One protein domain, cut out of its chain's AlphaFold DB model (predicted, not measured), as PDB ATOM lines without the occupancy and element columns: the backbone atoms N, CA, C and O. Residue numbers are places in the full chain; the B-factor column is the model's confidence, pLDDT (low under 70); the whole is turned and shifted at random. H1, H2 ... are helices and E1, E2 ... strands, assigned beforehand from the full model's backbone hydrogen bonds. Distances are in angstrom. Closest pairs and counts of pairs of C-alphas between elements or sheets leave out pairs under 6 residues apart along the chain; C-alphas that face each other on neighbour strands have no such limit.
ATOM      1  N   SER A 112     -36.878  20.902 -58.794       95.19
ATOM      2  CA  SER A 112     -36.881  20.754 -57.337       95.19
ATOM      3  C   SER A 112     -35.695  19.911 -56.878       95.19
ATOM      4  O   SER A 112     -35.589  18.724 -57.217       95.19
ATOM      5  N   LEU A 113     -34.798  20.523 -56.106       95.19
ATOM      6  CA  LEU A 113     -33.622  19.875 -55.536       95.19
ATOM      7  C   LEU A 113     -33.770  19.737 -54.025       95.19
ATOM      8  O   LEU A 113     -34.090  20.696 -53.328       95.19
ATOM      9  N   VAL A 114     -33.486  18.537 -53.528       94.81
ATOM     10  CA  VAL A 114     -33.392  18.253 -52.098       94.81
ATOM     11  C   VAL A 114     -31.962  17.823 -51.828       94.81
ATOM     12  O   VAL A 114     -31.527  16.786 -52.328       94.81
ATOM     13  N   ILE A 115     -31.231  18.631 -51.070       94.06
ATOM     14  CA  ILE A 115     -29.847  18.367 -50.698       94.06
ATOM     15  C   ILE A 115     -29.830  17.955 -49.235       94.06
ATOM     16  O   ILE A 115     -30.233  18.716 -48.355       94.06
ATOM     17  N   ARG A 116     -29.373  16.729 -48.984       92.75
ATOM     18  CA  ARG A 116     -29.131  16.219 -47.637       92.75
ATOM     19  C   ARG A 116     -27.684  16.523 -47.276       92.75
ATOM     20  O   ARG A 116     -26.781  15.995 -47.914       92.75
ATOM     21  N   LEU A 117     -27.484  17.402 -46.302       89.50
ATOM     22  CA  LEU A 117     -26.167  17.794 -45.814       89.50
ATOM     23  C   LEU A 117     -25.768  16.806 -44.716       89.50
ATOM     24  O   LEU A 117     -26.249  16.893 -43.587       89.50
ATOM     25  N   CYS A 118     -24.938  15.830 -45.070       88.44
ATOM     26  CA  CYS A 118     -24.454  14.804 -44.148       88.44
ATOM     27  C   CYS A 118     -23.071  15.167 -43.602       88.44
ATOM     28  O   CYS A 118     -22.787  14.945 -42.425       88.44
ATOM     29  N   VAL A 119     -22.219  15.749 -44.448       86.94
ATOM     30  CA  VAL A 119     -20.869  16.196 -44.098       86.94
ATOM     31  C   VAL A 119     -20.666  17.665 -44.457       86.94
ATOM     32  O   VAL A 119     -21.295  18.208 -45.361       86.94
ATOM     33  N   SER A 120     -19.730  18.327 -43.773       80.44
ATOM     34  CA  SER A 120     -19.419  19.749 -43.997       80.44
ATOM     35  C   SER A 120     -18.956  20.071 -45.423       80.44
ATOM     36  O   SER A 120     -19.048  21.216 -45.854       80.44
ATOM     37  N   ASN A 121     -18.463  19.079 -46.169       88.50
ATOM     38  CA  ASN A 121     -18.011  19.272 -47.544       88.50
ATOM     39  C   ASN A 121     -19.148  19.211 -48.582       88.50
ATOM     40  O   ASN A 121     -18.947  19.644 -49.716       88.50
ATOM     41  N   ASP A 122     -20.339  18.724 -48.216       90.62
ATOM     42  CA  ASP A 122     -21.455  18.557 -49.160       90.62
ATOM     43  C   ASP A 122     -21.897  19.899 -49.745       90.62
ATOM     44  O   ASP A 122     -22.132  20.010 -50.949       90.62
ATOM     45  N   THR A 123     -21.920  20.952 -48.923       90.56
ATOM     46  CA  THR A 123     -22.260  22.306 -49.373       90.56
ATOM     47  C   THR A 123     -21.277  22.807 -50.429       90.56
ATOM     48  O   THR A 123     -21.684  23.384 -51.437       90.56
ATOM     49  N   ARG A 124     -19.976  22.554 -50.243       91.56
ATOM     50  CA  ARG A 124     -18.932  22.968 -51.193       91.56
ATOM     51  C   ARG A 124     -19.036  22.205 -52.504       91.56
ATOM     52  O   ARG A 124     -18.976  22.825 -53.562       91.56
ATOM     53  N   LEU A 125     -19.246  20.890 -52.436       94.06
ATOM     54  CA  LEU A 125     -19.474  20.058 -53.618       94.06
ATOM     55  C   LEU A 125     -20.719  20.512 -54.383       94.06
ATOM     56  O   LEU A 125     -20.690  20.589 -55.611       94.06
ATOM     57  N   PHE A 126     -21.787  20.869 -53.670       94.94
ATOM     58  CA  PHE A 126     -22.999  21.394 -54.282       94.94
ATOM     59  C   PHE A 126     -22.766  22.748 -54.963       94.94
ATOM     60  O   PHE A 126     -23.176  22.929 -56.108       94.94
ATOM     61  N   ILE A 127     -22.042  23.674 -54.324       95.19
ATOM     62  CA  ILE A 127     -21.650  24.949 -54.948       95.19
ATOM     63  C   ILE A 127     -20.830  24.694 -56.219       95.19
ATOM     64  O   ILE A 127     -21.173  25.221 -57.276       95.19
ATOM     65  N   SER A 128     -19.806  23.839 -56.156       96.31
ATOM     66  CA  SER A 128     -18.995  23.485 -57.327       96.31
ATOM     67  C   SER A 128     -19.818  22.826 -58.434       96.31
ATOM     68  O   SER A 128     -19.576  23.076 -59.616       96.31
ATOM     69  N   PHE A 129     -20.820  22.015 -58.083       95.88
ATOM     70  CA  PHE A 129     -21.757  21.438 -59.043       95.88
ATOM     71  C   PHE A 129     -22.569  22.519 -59.766       95.88
ATOM     72  O   PHE A 129     -22.670  22.464 -60.995       95.88
ATOM     73  N   LEU A 130     -23.105  23.503 -59.034       96.12
ATOM     74  CA  LEU A 130     -23.861  24.619 -59.610       96.12
ATOM     75  C   LEU A 130     -22.984  25.482 -60.526       96.12
ATOM     76  O   LEU A 130     -23.390  25.782 -61.648       96.12
ATOM     77  N   GLU A 131     -21.767  25.807 -60.081       95.75
ATOM     78  CA  GLU A 131     -20.781  26.574 -60.853       95.75
ATOM     79  C   GLU A 131     -20.376  25.834 -62.145       95.75
ATOM     80  O   GLU A 131     -20.228  26.449 -63.200       95.75
ATOM     81  N   SER A 132     -20.271  24.502 -62.095       96.88
ATOM     82  CA  SER A 132     -19.933  23.666 -63.259       96.88
ATOM     83  C   SER A 132     -21.104  23.474 -64.234       96.88
ATOM     84  O   SER A 132     -20.892  23.193 -65.415       96.88
ATOM     85  N   HIS A 133     -22.349  23.622 -63.768       96.25
ATOM     86  CA  HIS A 133     -23.562  23.367 -64.556       96.25
ATOM     87  C   HIS A 133     -24.550  24.542 -64.498       96.25
ATOM     88  O   HIS A 133     -25.708  24.369 -64.097       96.25
ATOM     89  N   PRO A 134     -24.167  25.735 -64.992       95.62
ATOM     90  CA  PRO A 134     -24.997  26.938 -64.882       95.62
ATOM     91  C   PRO A 134     -26.353  26.798 -65.592       95.62
ATOM     92  O   PRO A 134     -27.344  27.405 -65.198       95.62
ATOM     93  N   HIS A 135     -26.435  25.964 -66.631       94.38
ATOM     94  CA  HIS A 135     -27.688  25.683 -67.331       94.38
ATOM     95  C   HIS A 135     -28.696  24.901 -66.470       94.38
ATOM     96  O   HIS A 135     -29.895  25.128 -66.608       94.38
ATOM     97  N   LEU A 136     -28.228  24.026 -65.569       93.94
ATOM     98  CA  LEU A 136     -29.085  23.337 -64.599       93.94
ATOM     99  C   LEU A 136     -29.476  24.280 -63.462       93.94
ATOM    100  O   LEU A 136     -30.641  24.344 -63.087       93.94
ATOM    101  N   ALA A 137     -28.529  25.080 -62.976       95.44
ATOM    102  CA  ALA A 137     -28.775  26.058 -61.921       95.44
ATOM    103  C   ALA A 137     -29.913  27.040 -62.283       95.44
ATOM    104  O   ALA A 137     -30.744  27.390 -61.448       95.44
ATOM    105  N   ARG A 138     -30.032  27.410 -63.568       95.31
ATOM    106  CA  ARG A 138     -31.104  28.282 -64.090       95.31
ATOM    107  C   ARG A 138     -32.502  27.659 -64.107       95.31
ATOM    108  O   ARG A 138     -33.458  28.413 -64.284       95.31
ATOM    109  N   VAL A 139     -32.650  26.338 -63.991       95.12
ATOM    110  CA  VAL A 139     -33.974  25.680 -63.989       95.12
ATOM    111  C   VAL A 139     -34.481  25.346 -62.588       95.12
ATOM    112  O   VAL A 139     -35.678  25.116 -62.428       95.12
ATOM    113  N   VAL A 140     -33.610  25.379 -61.576       96.00
ATOM    114  CA  VAL A 140     -33.990  25.149 -60.180       96.00
ATOM    115  C   VAL A 140     -34.919  26.270 -59.714       96.00
ATOM    116  O   VAL A 140     -34.582  27.452 -59.795       96.00
ATOM    117  N   ARG A 141     -36.098  25.888 -59.225       95.44
ATOM    118  CA  ARG A 141     -37.102  26.791 -58.638       95.44
ATOM    119  C   ARG A 141     -37.357  26.498 -57.169       95.44
ATOM    120  O   ARG A 141     -37.728  27.413 -56.446       95.44
ATOM    121  N   VAL A 142     -37.149  25.257 -56.748       95.31
ATOM    122  CA  VAL A 142     -37.349  24.816 -55.368       95.31
ATOM    123  C   VAL A 142     -36.051  24.192 -54.875       95.31
ATOM    124  O   VAL A 142     -35.504  23.301 -55.531       95.31
ATOM    125  N   LEU A 143     -35.557  24.658 -53.733       96.25
ATOM    126  CA  LEU A 143     -34.384  24.107 -53.064       96.25
ATOM    127  C   LEU A 143     -34.733  23.801 -51.610       96.25
ATOM    128  O   LEU A 143     -35.091  24.705 -50.865       96.25
ATOM    129  N   SER A 144     -34.575  22.542 -51.209       95.56
ATOM    130  CA  SER A 144     -34.663  22.106 -49.814       95.56
ATOM    131  C   SER A 144     -33.279  21.670 -49.337       95.56
ATOM    132  O   SER A 144     -32.695  20.729 -49.882       95.56
ATOM    133  N   LEU A 145     -32.732  22.370 -48.349       93.75
ATOM    134  CA  LEU A 145     -31.479  22.046 -47.674       93.75
ATOM    135  C   LEU A 145     -31.827  21.388 -46.341       93.75
ATOM    136  O   LEU A 145     -32.359  22.042 -45.448       93.75
ATOM    137  N   ARG A 146     -31.551  20.089 -46.212       91.69
ATOM    138  CA  ARG A 146     -31.892  19.304 -45.022       91.69
ATOM    139  C   ARG A 146     -30.626  18.823 -44.336       91.69
ATOM    140  O   ARG A 146     -29.903  18.000 -44.894       91.69
ATOM    141  N   ASP A 147     -30.372  19.315 -43.133       84.75
ATOM    142  CA  ASP A 147     -29.350  18.757 -42.252       84.75
ATOM    143  C   ASP A 147     -29.911  17.502 -41.576       84.75
ATOM    144  O   ASP A 147     -30.925  17.551 -40.871       84.75
ATOM    145  N   VAL A 148     -29.269  16.368 -41.848       74.81
ATOM    146  CA  VAL A 148     -29.705  15.054 -41.357       74.81
ATOM    147  C   VAL A 148     -29.078  14.734 -39.999       74.81
ATOM    148  O   VAL A 148     -29.678  14.010 -39.211       74.81
ATOM    149  N   TYR A 149     -27.889  15.269 -39.700       67.38
ATOM    150  CA  TYR A 149     -27.076  14.782 -38.577       67.38
ATOM    151  C   TYR A 149     -26.526  15.875 -37.658       67.38
ATOM    152  O   TYR A 149     -25.735  15.569 -36.771       67.38
ATOM    153  N   SER A 150     -26.914  17.145 -37.806       64.81
ATOM    154  CA  SER A 150     -26.342  18.283 -37.045       64.81
ATOM    155  C   SER A 150     -24.853  18.544 -37.335       64.81
ATOM    156  O   SER A 150     -24.235  19.444 -36.753       64.81
ATOM    157  N   LEU A 151     -24.248  17.720 -38.194       59.59
ATOM    158  CA  LEU A 151     -22.847  17.773 -38.603       59.59
ATOM    159  C   LEU A 151     -22.680  18.633 -39.861       59.59
ATOM    160  O   LEU A 151     -21.620  19.238 -40.056       59.59
ATOM    161  N   GLY A 152     -23.731  18.723 -40.682       61.81
ATOM    162  CA  GLY A 152     -23.803  19.563 -41.867       61.81
ATOM    163  C   GLY A 152     -23.947  21.030 -41.482       61.81
ATOM    164  O   GLY A 152     -25.038  21.588 -41.483       61.81
ATOM    165  N   ARG A 153     -22.835  21.685 -41.140       77.50
ATOM    166  CA  ARG A 153     -22.844  23.121 -40.842       77.50
ATOM    167  C   ARG A 153     -23.032  23.915 -42.133       77.50
ATOM    168  O   ARG A 153     -22.067  24.117 -42.861       77.50
ATOM    169  N   LEU A 154     -24.251  24.391 -42.384       86.44
ATOM    170  CA  LEU A 154     -24.515  25.382 -43.424       86.44
ATOM    171  C   LEU A 154     -24.126  26.771 -42.909       86.44
ATOM    172  O   LEU A 154     -24.740  27.302 -41.974       86.44
ATOM    173  N   TYR A 155     -23.104  27.367 -43.517       88.31
ATOM    174  CA  TYR A 155     -22.709  28.735 -43.203       88.31
ATOM    175  C   TYR A 155     -23.469  29.746 -44.059       88.31
ATOM    176  O   TYR A 155     -23.737  29.509 -45.237       88.31
ATOM    177  N   PHE A 156     -23.743  30.924 -43.493       86.62
ATOM    178  CA  PHE A 156     -24.447  31.994 -44.209       86.62
ATOM    179  C   PHE A 156     -23.773  32.378 -45.541       86.62
ATOM    180  O   PHE A 156     -24.452  32.525 -46.551       86.62
ATOM    181  N   HIS A 157     -22.438  32.456 -45.577       87.12
ATOM    182  CA  HIS A 157     -21.693  32.775 -46.803       87.12
ATOM    183  C   HIS A 157     -21.814  31.687 -47.888       87.12
ATOM    184  O   HIS A 157     -21.746  31.983 -49.080       87.12
ATOM    185  N   GLU A 158     -21.989  30.420 -47.504       90.94
ATOM    186  CA  GLU A 158     -22.204  29.327 -48.455       90.94
ATOM    187  C   GLU A 158     -23.624  29.373 -49.006       90.94
ATOM    188  O   GLU A 158     -23.809  29.256 -50.215       90.94
ATOM    189  N   LEU A 159     -24.613  29.623 -48.142       91.56
ATOM    190  CA  LEU A 159     -25.991  29.855 -48.564       91.56
ATOM    191  C   LEU A 159     -26.061  31.024 -49.552       91.56
ATOM    192  O   LEU A 159     -26.653  30.897 -50.617       91.56
ATOM    193  N   GLU A 160     -25.390  32.131 -49.254       90.38
ATOM    194  CA  GLU A 160     -25.276  33.282 -50.145       90.38
ATOM    195  C   GLU A 160     -24.685  32.905 -51.517       90.38
ATOM    196  O   GLU A 160     -25.207  33.328 -52.552       90.38
ATOM    197  N   ARG A 161     -23.640  32.066 -51.552       92.12
ATOM    198  CA  ARG A 161     -23.065  31.550 -52.806       92.12
ATOM    199  C   ARG A 161     -24.022  30.626 -53.552       92.12
ATOM    200  O   ARG A 161     -24.097  30.714 -54.776       92.12
ATOM    201  N   ILE A 162     -24.753  29.762 -52.852       94.75
ATOM    202  CA  ILE A 162     -25.781  28.905 -53.455       94.75
ATOM    203  C   ILE A 162     -26.849  29.782 -54.109       94.75
ATOM    204  O   ILE A 162     -27.134  29.628 -55.293       94.75
ATOM    205  N   LEU A 163     -27.383  30.751 -53.368       94.06
ATOM    206  CA  LEU A 163     -28.432  31.649 -53.843       94.06
ATOM    207  C   LEU A 163     -27.977  32.501 -55.035       94.06
ATOM    208  O   LEU A 163     -28.736  32.680 -55.984       94.06
ATOM    209  N   ALA A 164     -26.719  32.950 -55.051       93.06
ATOM    210  CA  ALA A 164     -26.149  33.673 -56.189       93.06
ATOM    211  C   ALA A 164     -26.112  32.839 -57.486       93.06
ATOM    212  O   ALA A 164     -26.173  33.405 -58.577       93.06
ATOM    213  N   ASN A 165     -26.038  31.509 -57.382       95.75
ATOM    214  CA  ASN A 165     -26.044  30.607 -58.534       95.75
ATOM    215  C   ASN A 165     -27.458  30.214 -58.998       95.75
ATOM    216  O   ASN A 165     -27.596  29.632 -60.073       95.75
ATOM    217  N   LEU A 166     -28.510  30.532 -58.235       96.31
ATOM    218  CA  LEU A 166     -29.885  30.088 -58.493       96.31
ATOM    219  C   LEU A 166     -30.822  31.276 -58.786       96.31
ATOM    220  O   LEU A 166     -31.714  31.584 -57.997       96.31
ATOM    221  N   PRO A 167     -30.685  31.941 -59.948       95.00
ATOM    222  CA  PRO A 167     -31.385  33.196 -60.237       95.00
ATOM    223  C   PRO A 167     -32.906  33.058 -60.411       95.00
ATOM    224  O   PRO A 167     -33.602  34.063 -60.516       95.00
ATOM    225  N   ARG A 168     -33.432  31.831 -60.517       94.44
ATOM    226  CA  ARG A 168     -34.872  31.551 -60.662       94.44
ATOM    227  C   ARG A 168     -35.445  30.787 -59.470       94.44
ATOM    228  O   ARG A 168     -36.551  30.252 -59.587       94.44
ATOM    229  N   LEU A 169     -34.698  30.715 -58.367       95.75
ATOM    230  CA  LEU A 169     -35.192  30.119 -57.138       95.75
ATOM    231  C   LEU A 169     -36.415  30.906 -56.661       95.75
ATOM    232  O   LEU A 169     -36.384  32.130 -56.640       95.75
ATOM    233  N   LYS A 170     -37.487  30.193 -56.331       94.88
ATOM    234  CA  LYS A 170     -38.755  30.736 -55.835       94.88
ATOM    235  C   LYS A 170     -39.009  30.292 -54.408       94.88
ATOM    236  O   LYS A 170     -39.381  31.115 -53.580       94.88
ATOM    237  N   ASP A 171     -38.760  29.015 -54.140       94.81
ATOM    238  CA  ASP A 171     -39.011  28.402 -52.846       94.81
ATOM    239  C   ASP A 171     -37.695  27.891 -52.259       94.81
ATOM    240  O   ASP A 171     -36.974  27.101 -52.883       94.81
ATOM    241  N   LEU A 172     -37.382  28.364 -51.057       95.12
ATOM    242  CA  LEU A 172     -36.226  27.938 -50.281       95.12
ATOM    243  C   LEU A 172     -36.707  27.354 -48.955       95.12
ATOM    244  O   LEU A 172     -37.305  28.060 -48.146       95.12
ATOM    245  N   ASP A 173     -36.408  26.081 -48.740       94.31
ATOM    246  CA  ASP A 173     -36.678  25.353 -47.506       94.31
ATOM    247  C   ASP A 173     -35.345  24.994 -46.843       94.31
ATOM    248  O   ASP A 173     -34.490  24.343 -47.447       94.31
ATOM    249  N   ILE A 174     -35.135  25.453 -45.613       92.38
ATOM    250  CA  ILE A 174     -33.944  25.134 -44.827       92.38
ATOM    251  C   ILE A 174     -34.398  24.433 -43.557       92.38
ATOM    252  O   ILE A 174     -34.962  25.057 -42.657       92.38
ATOM    253  N   ALA A 175     -34.101  23.140 -43.473       90.69
ATOM    254  CA  ALA A 175     -34.298  22.336 -42.282       90.69
ATOM    255  C   ALA A 175     -32.946  22.123 -41.596       90.69
ATOM    256  O   ALA A 175     -32.106  21.360 -42.078       90.69
ATOM    257  N   GLY A 176     -32.730  22.813 -40.477       85.00
ATOM    258  CA  GLY A 176     -31.490  22.720 -39.711       85.00
ATOM    259  C   GLY A 176     -30.984  24.054 -39.157       85.00
ATOM    260  O   GLY A 176     -31.455  25.125 -39.544       85.00
ATOM    261  N   PRO A 177     -30.015  24.010 -38.229       79.12
ATOM    262  CA  PRO A 177     -29.427  25.210 -37.652       79.12
ATOM    263  C   PRO A 177     -28.506  25.916 -38.661       79.12
ATOM    264  O   PRO A 177     -27.439  25.411 -39.011       79.12
ATOM    265  N   VAL A 178     -28.871  27.132 -39.071       80.44
ATOM    266  CA  VAL A 178     -27.988  28.009 -39.860       80.44
ATOM    267  C   VAL A 178     -27.056  28.759 -38.915       80.44
ATOM    268  O   VAL A 178     -27.509  29.414 -37.976       80.44
ATOM    269  N   ARG A 179     -25.740  28.683 -39.148       79.50
ATOM    270  CA  ARG A 179     -24.754  29.397 -38.324       79.50
ATOM    271  C   ARG A 179     -24.285  30.672 -39.014       79.50
ATOM    272  O   ARG A 179     -23.762  30.640 -40.130       79.50
ATOM    273  N   CYS A 180     -24.385  31.782 -38.297       74.25
ATOM    274  CA  CYS A 180     -23.709  33.021 -38.653       74.25
ATOM    275  C   CYS A 180     -22.298  32.990 -38.057       74.25
ATOM    276  O   CYS A 180     -22.129  33.088 -36.844       74.25
ATOM    277  N   LEU A 181     -21.279  32.824 -38.903       70.44
ATOM    278  CA  LEU A 181     -19.899  33.128 -38.525       70.44
ATOM    279  C   LEU A 181     -19.759  34.649 -38.532       70.44
ATOM    280  O   LEU A 181     -19.372  35.247 -39.533       70.44
ATOM    281  N   LEU A 197     -32.640  38.948 -55.533       75.19
ATOM    282  CA  LEU A 197     -33.304  37.652 -55.618       75.19
ATOM    283  C   LEU A 197     -34.770  37.817 -55.225       75.19
ATOM    284  O   LEU A 197     -35.079  38.413 -54.193       75.19
ATOM    285  N   PHE A 198     -35.657  37.272 -56.050       79.69
ATOM    286  CA  PHE A 198     -37.095  37.266 -55.812       79.69
ATOM    287  C   PHE A 198     -37.496  35.877 -55.327       79.69
ATOM    288  O   PHE A 198     -37.609  34.959 -56.135       79.69
ATOM    289  N   LEU A 199     -37.679  35.727 -54.016       83.00
ATOM    290  CA  LEU A 199     -38.226  34.507 -53.427       83.00
ATOM    291  C   LEU A 199     -39.725  34.701 -53.192       83.00
ATOM    292  O   LEU A 199     -40.149  35.752 -52.710       83.00
ATOM    293  N   ASP A 200     -40.509  33.692 -53.558       81.44
ATOM    294  CA  ASP A 200     -41.954  33.647 -53.320       81.44
ATOM    295  C   ASP A 200     -42.234  33.117 -51.901       81.44
ATOM    296  O   ASP A 200     -43.107  33.629 -51.190       81.44
ATOM    297  N   THR A 201     -41.457  32.111 -51.482       82.94
ATOM    298  CA  THR A 201     -41.590  31.457 -50.178       82.94
ATOM    299  C   THR A 201     -40.219  31.177 -49.574       82.94
ATOM    300  O   THR A 201     -39.334  30.618 -50.228       82.94
ATOM    301  N   VAL A 202     -40.050  31.523 -48.300       86.56
ATOM    302  CA  VAL A 202     -38.894  31.108 -47.500       86.56
ATOM    303  C   VAL A 202     -39.398  30.408 -46.252       86.56
ATOM    304  O   VAL A 202     -40.061  31.020 -45.410       86.56
ATOM    305  N   THR A 203     -39.043  29.136 -46.129       83.31
ATOM    306  CA  THR A 203     -39.355  28.311 -44.966       83.31
ATOM    307  C   THR A 203     -38.065  27.992 -44.235       83.31
ATOM    308  O   THR A 203     -37.118  27.454 -44.812       83.31
ATOM    309  N   VAL A 204     -38.013  28.346 -42.953       83.31
ATOM    310  CA  VAL A 204     -36.898  27.992 -42.076       83.31
ATOM    311  C   VAL A 204     -37.450  27.150 -40.935       83.31
ATOM    312  O   VAL A 204     -38.132  27.649 -40.037       83.31
ATOM    313  N   ALA A 205     -37.146  25.855 -40.980       82.69
ATOM    314  CA  ALA A 205     -37.473  24.909 -39.928       82.69
ATOM    315  C   ALA A 205     -36.276  24.788 -38.973       82.69
ATOM    316  O   ALA A 205     -35.244  24.186 -39.286       82.69
ATOM    317  N   LEU A 206     -36.414  25.388 -37.792       74.69
ATOM    318  CA  LEU A 206     -35.428  25.314 -36.719       74.69
ATOM    319  C   LEU A 206     -35.795  24.155 -35.787       74.69
ATOM    320  O   LEU A 206     -36.864  24.169 -35.179       74.69
ATOM    321  N   TYR A 207     -34.913  23.159 -35.653       67.50
ATOM    322  CA  TYR A 207     -35.120  22.051 -34.715       67.50
ATOM    323  C   TYR A 207     -35.391  22.592 -33.298       67.50
ATOM    324  O   TYR A 207     -34.555  23.287 -32.724       67.50
ATOM    325  N   GLY A 208     -36.570  22.280 -32.752       64.31
ATOM    326  CA  GLY A 208     -36.992  22.687 -31.405       64.31
ATOM    327  C   GLY A 208     -37.769  24.008 -31.309       64.31
ATOM    328  O   GLY A 208     -38.213  24.352 -30.217       64.31
ATOM    329  N   TYR A 209     -37.990  24.724 -32.415       58.84
ATOM    330  CA  TYR A 209     -38.790  25.954 -32.446       58.84
ATOM    331  C   TYR A 209     -39.932  25.841 -33.466       58.84
ATOM    332  O   TYR A 209     -39.906  24.992 -34.354       58.84
ATOM    333  N   LYS A 210     -40.967  26.683 -33.323       69.94
ATOM    334  CA  LYS A 210     -42.071  26.747 -34.294       69.94
ATOM    335  C   LYS A 210     -41.520  27.069 -35.685       69.94
ATOM    336  O   LYS A 210     -40.666  27.941 -35.820       69.94
ATOM    337  N   GLU A 211     -42.036  26.373 -36.693       74.50
ATOM    338  CA  GLU A 211     -41.730  26.621 -38.101       74.50
ATOM    339  C   GLU A 211     -42.041  28.079 -38.461       74.50
ATOM    340  O   GLU A 211     -43.139  28.579 -38.194       74.50
ATOM    341  N   LEU A 212     -41.058  28.773 -39.038       71.62
ATOM    342  CA  LEU A 212     -41.221  30.135 -39.529       71.62
ATOM    343  C   LEU A 212     -41.317  30.077 -41.052       71.62
ATOM    344  O   LEU A 212     -40.318  29.890 -41.749       71.62
ATOM    345  N   SER A 213     -42.538  30.229 -41.555       73.62
ATOM    346  CA  SER A 213     -42.816  30.355 -42.984       73.62
ATOM    347  C   SER A 213     -43.118  31.811 -43.305       73.62
ATOM    348  O   SER A 213     -44.116  32.367 -42.841       73.62
ATOM    349  N   PHE A 214     -42.287  32.416 -44.145       74.44
ATOM    350  CA  PHE A 214     -42.525  33.741 -44.699       74.44
ATOM    351  C   PHE A 214     -43.029  33.578 -46.131       74.44
ATOM    352  O   PHE A 214     -42.328  33.055 -46.998       74.44
ATOM    353  N   ARG A 215     -44.271  34.010 -46.368       62.53
ATOM    354  CA  ARG A 215     -44.908  33.989 -47.686       62.53
ATOM    355  C   ARG A 215     -45.194  35.421 -48.114       62.53
ATOM    356  O   ARG A 215     -45.947  36.127 -47.447       62.53
ATOM    357  N   GLY A 216     -44.582  35.852 -49.206       57.38
ATOM    358  CA  GLY A 216     -44.694  37.213 -49.720       57.38
ATOM    359  C   GLY A 216     -43.508  37.547 -50.612       57.38
ATOM    360  O   GLY A 216     -42.482  36.881 -50.533       57.38
ATOM    361  N   HIS A 217     -43.635  38.581 -51.451       52.00
ATOM    362  CA  HIS A 217     -42.524  39.114 -52.248       52.00
ATOM    363  C   HIS A 217     -41.486  39.761 -51.324       52.00
ATOM    364  O   HIS A 217     -41.395  40.983 -51.193       52.00
ATOM    365  N   SER A 218     -40.735  38.928 -50.617       46.75
ATOM    366  CA  SER A 218     -39.657  39.354 -49.753       46.75
ATOM    367  C   SER A 218     -38.473  39.673 -50.645       46.75
ATOM    368  O   SER A 218     -37.802  38.786 -51.172       46.75
ATOM    369  N   PHE A 219     -38.199  40.963 -50.806       47.78
ATOM    370  CA  PHE A 219     -36.876  41.381 -51.228       47.78
ATOM    371  C   PHE A 219     -35.921  41.020 -50.098       47.78
ATOM    372  O   PHE A 219     -35.813  41.741 -49.103       47.78
ATOM    373  N   LEU A 220     -35.207  39.906 -50.248       47.00
ATOM    374  CA  LEU A 220     -33.961  39.725 -49.524       47.00
ATOM    375  C   LEU A 220     -32.967  40.732 -50.106       47.00
ATOM    376  O   LEU A 220     -32.105  40.401 -50.918       47.00
ATOM    377  N   HIS A 221     -33.069  41.989 -49.674       45.56
ATOM    378  CA  HIS A 221     -31.862  42.776 -49.539       45.56
ATOM    379  C   HIS A 221     -31.014  41.977 -48.550       45.56
ATOM    380  O   HIS A 221     -31.372  41.870 -47.380       45.56
ATOM    381  N   LEU A 222     -29.945  41.334 -49.021       44.19
ATOM    382  CA  LEU A 222     -28.902  40.840 -48.130       44.19
ATOM    383  C   LEU A 222     -28.381  42.074 -47.383       44.19
ATOM    384  O   LEU A 222     -27.589  42.849 -47.918       44.19
ATOM    385  N   TRP A 223     -28.939  42.341 -46.204       35.78
ATOM    386  CA  TRP A 223     -28.606  43.519 -45.421       35.78
ATOM    387  C   TRP A 223     -27.136  43.447 -44.998       35.78
ATOM    388  O   TRP A 223     -26.658  42.375 -44.618       35.78
ATOM    389  N   PRO A 224     -26.409  44.575 -44.994       36.78
ATOM    390  CA  PRO A 224     -25.100  44.646 -44.368       36.78
ATOM    391  C   PRO A 224     -25.266  44.566 -42.839       36.78
ATOM    392  O   PRO A 224     -25.450  45.574 -42.167       36.78
TER     393      PRO A 224
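What this domain is: This is residues 112 to 181 and 197 to 224 of the 233 residues of an uncharacterized protein of Steccherinum ochraceum (UniProt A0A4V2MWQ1). A twisted sheet of five strands forms a wall, with H1 and H3 side by side over one face near E1, E2 and E3, while the other face is bare. The short H2 is at one end of this helix pair, and the E4 and E5 hairpin makes the far side of the sheet. The printed part has 98 residues with three named helices and five named strands, in the order E1 H1 H2 E2 H3 E3 E4 E5, and its class is mixed, helices and strands. The sheet's order is E1 E2 E3 E4 E5, mixed, with E1 to E4 parallel and E5 antiparallel to E4. The whole is compact, with a radius of gyration of the C-alphas of 12.9 A and spans of 37 by 32 by 28 A.

How they stand to each other: E1, residues 112 to 117, is an edge strand, parallel to its neighbour E2, residues 142 to 147, at 15 degrees, with N 115 and O 144 2.8 A apart. E2 is parallel to E3, residues 171 to 175, at 6 degrees, with N 145 and O 173 2.8 A apart. E3 is parallel to E4, residues 197 to 205, at 25 degrees, with N 174 and O 203 2.9 A apart. E4 and the other edge strand, E5, residues 212 to 220, form an antiparallel hairpin at 161 degrees, with N 214 and O 202 2.9 A apart. E4 bends by 79 degrees at residue 200 and E5 by 104 degrees at residue 217. H1, residues 122 to 132, only grazes the sheet with its residues 122 to 126. H3, residues 156 to 165, only grazes it with its residues 159 to 164. H1 and H3 touch at a shallow tilt of 25 degrees, the same way; their closest C-alphas, of Ile 127 and Ile 162, are 5.9 A apart. H2, residues 134 to 137, is not on the sheet; it is close to H1 but not clearly touching, the closest C-alphas, of Leu 130 and Ala 137, being 5.6 A apart. E1, H1, H2 and E2 make a strand-helix-strand unit, two parallel neighbour strands with helices between, and E2, H3 and E3 make another; both crossovers are right-handed. In H1 and H3 every O i to N i+4 pair is within hydrogen-bond range; H2 is too short for such a pair.

Where its parts are: E1 begins at C-alpha 112, (-36.881, 20.754, -57.337), and is 16.0 A long. H1 is 15.1 A long, E2 16.5 A, H3 14.5 A and E4 20.6 A. H3 begins at C-alpha 156, (-24.447, 31.994, -44.209). E5, 15.6 A long, ends at C-alpha 220, (-33.961, 39.725, -49.524).

The domain as a whole: The two C-alphas farthest apart, those of His 135 and Gly 208, are 37.2 A apart. Residues 182 to 196 are not printed, and C-alphas 181 and 197 are 22.2 A apart across this cut. Of the links that are printed whole, none is long. The mean pLDDT of the printed part is 82.8; residues 149 to 152, 207 to 210 and 215 to 224 are under 70.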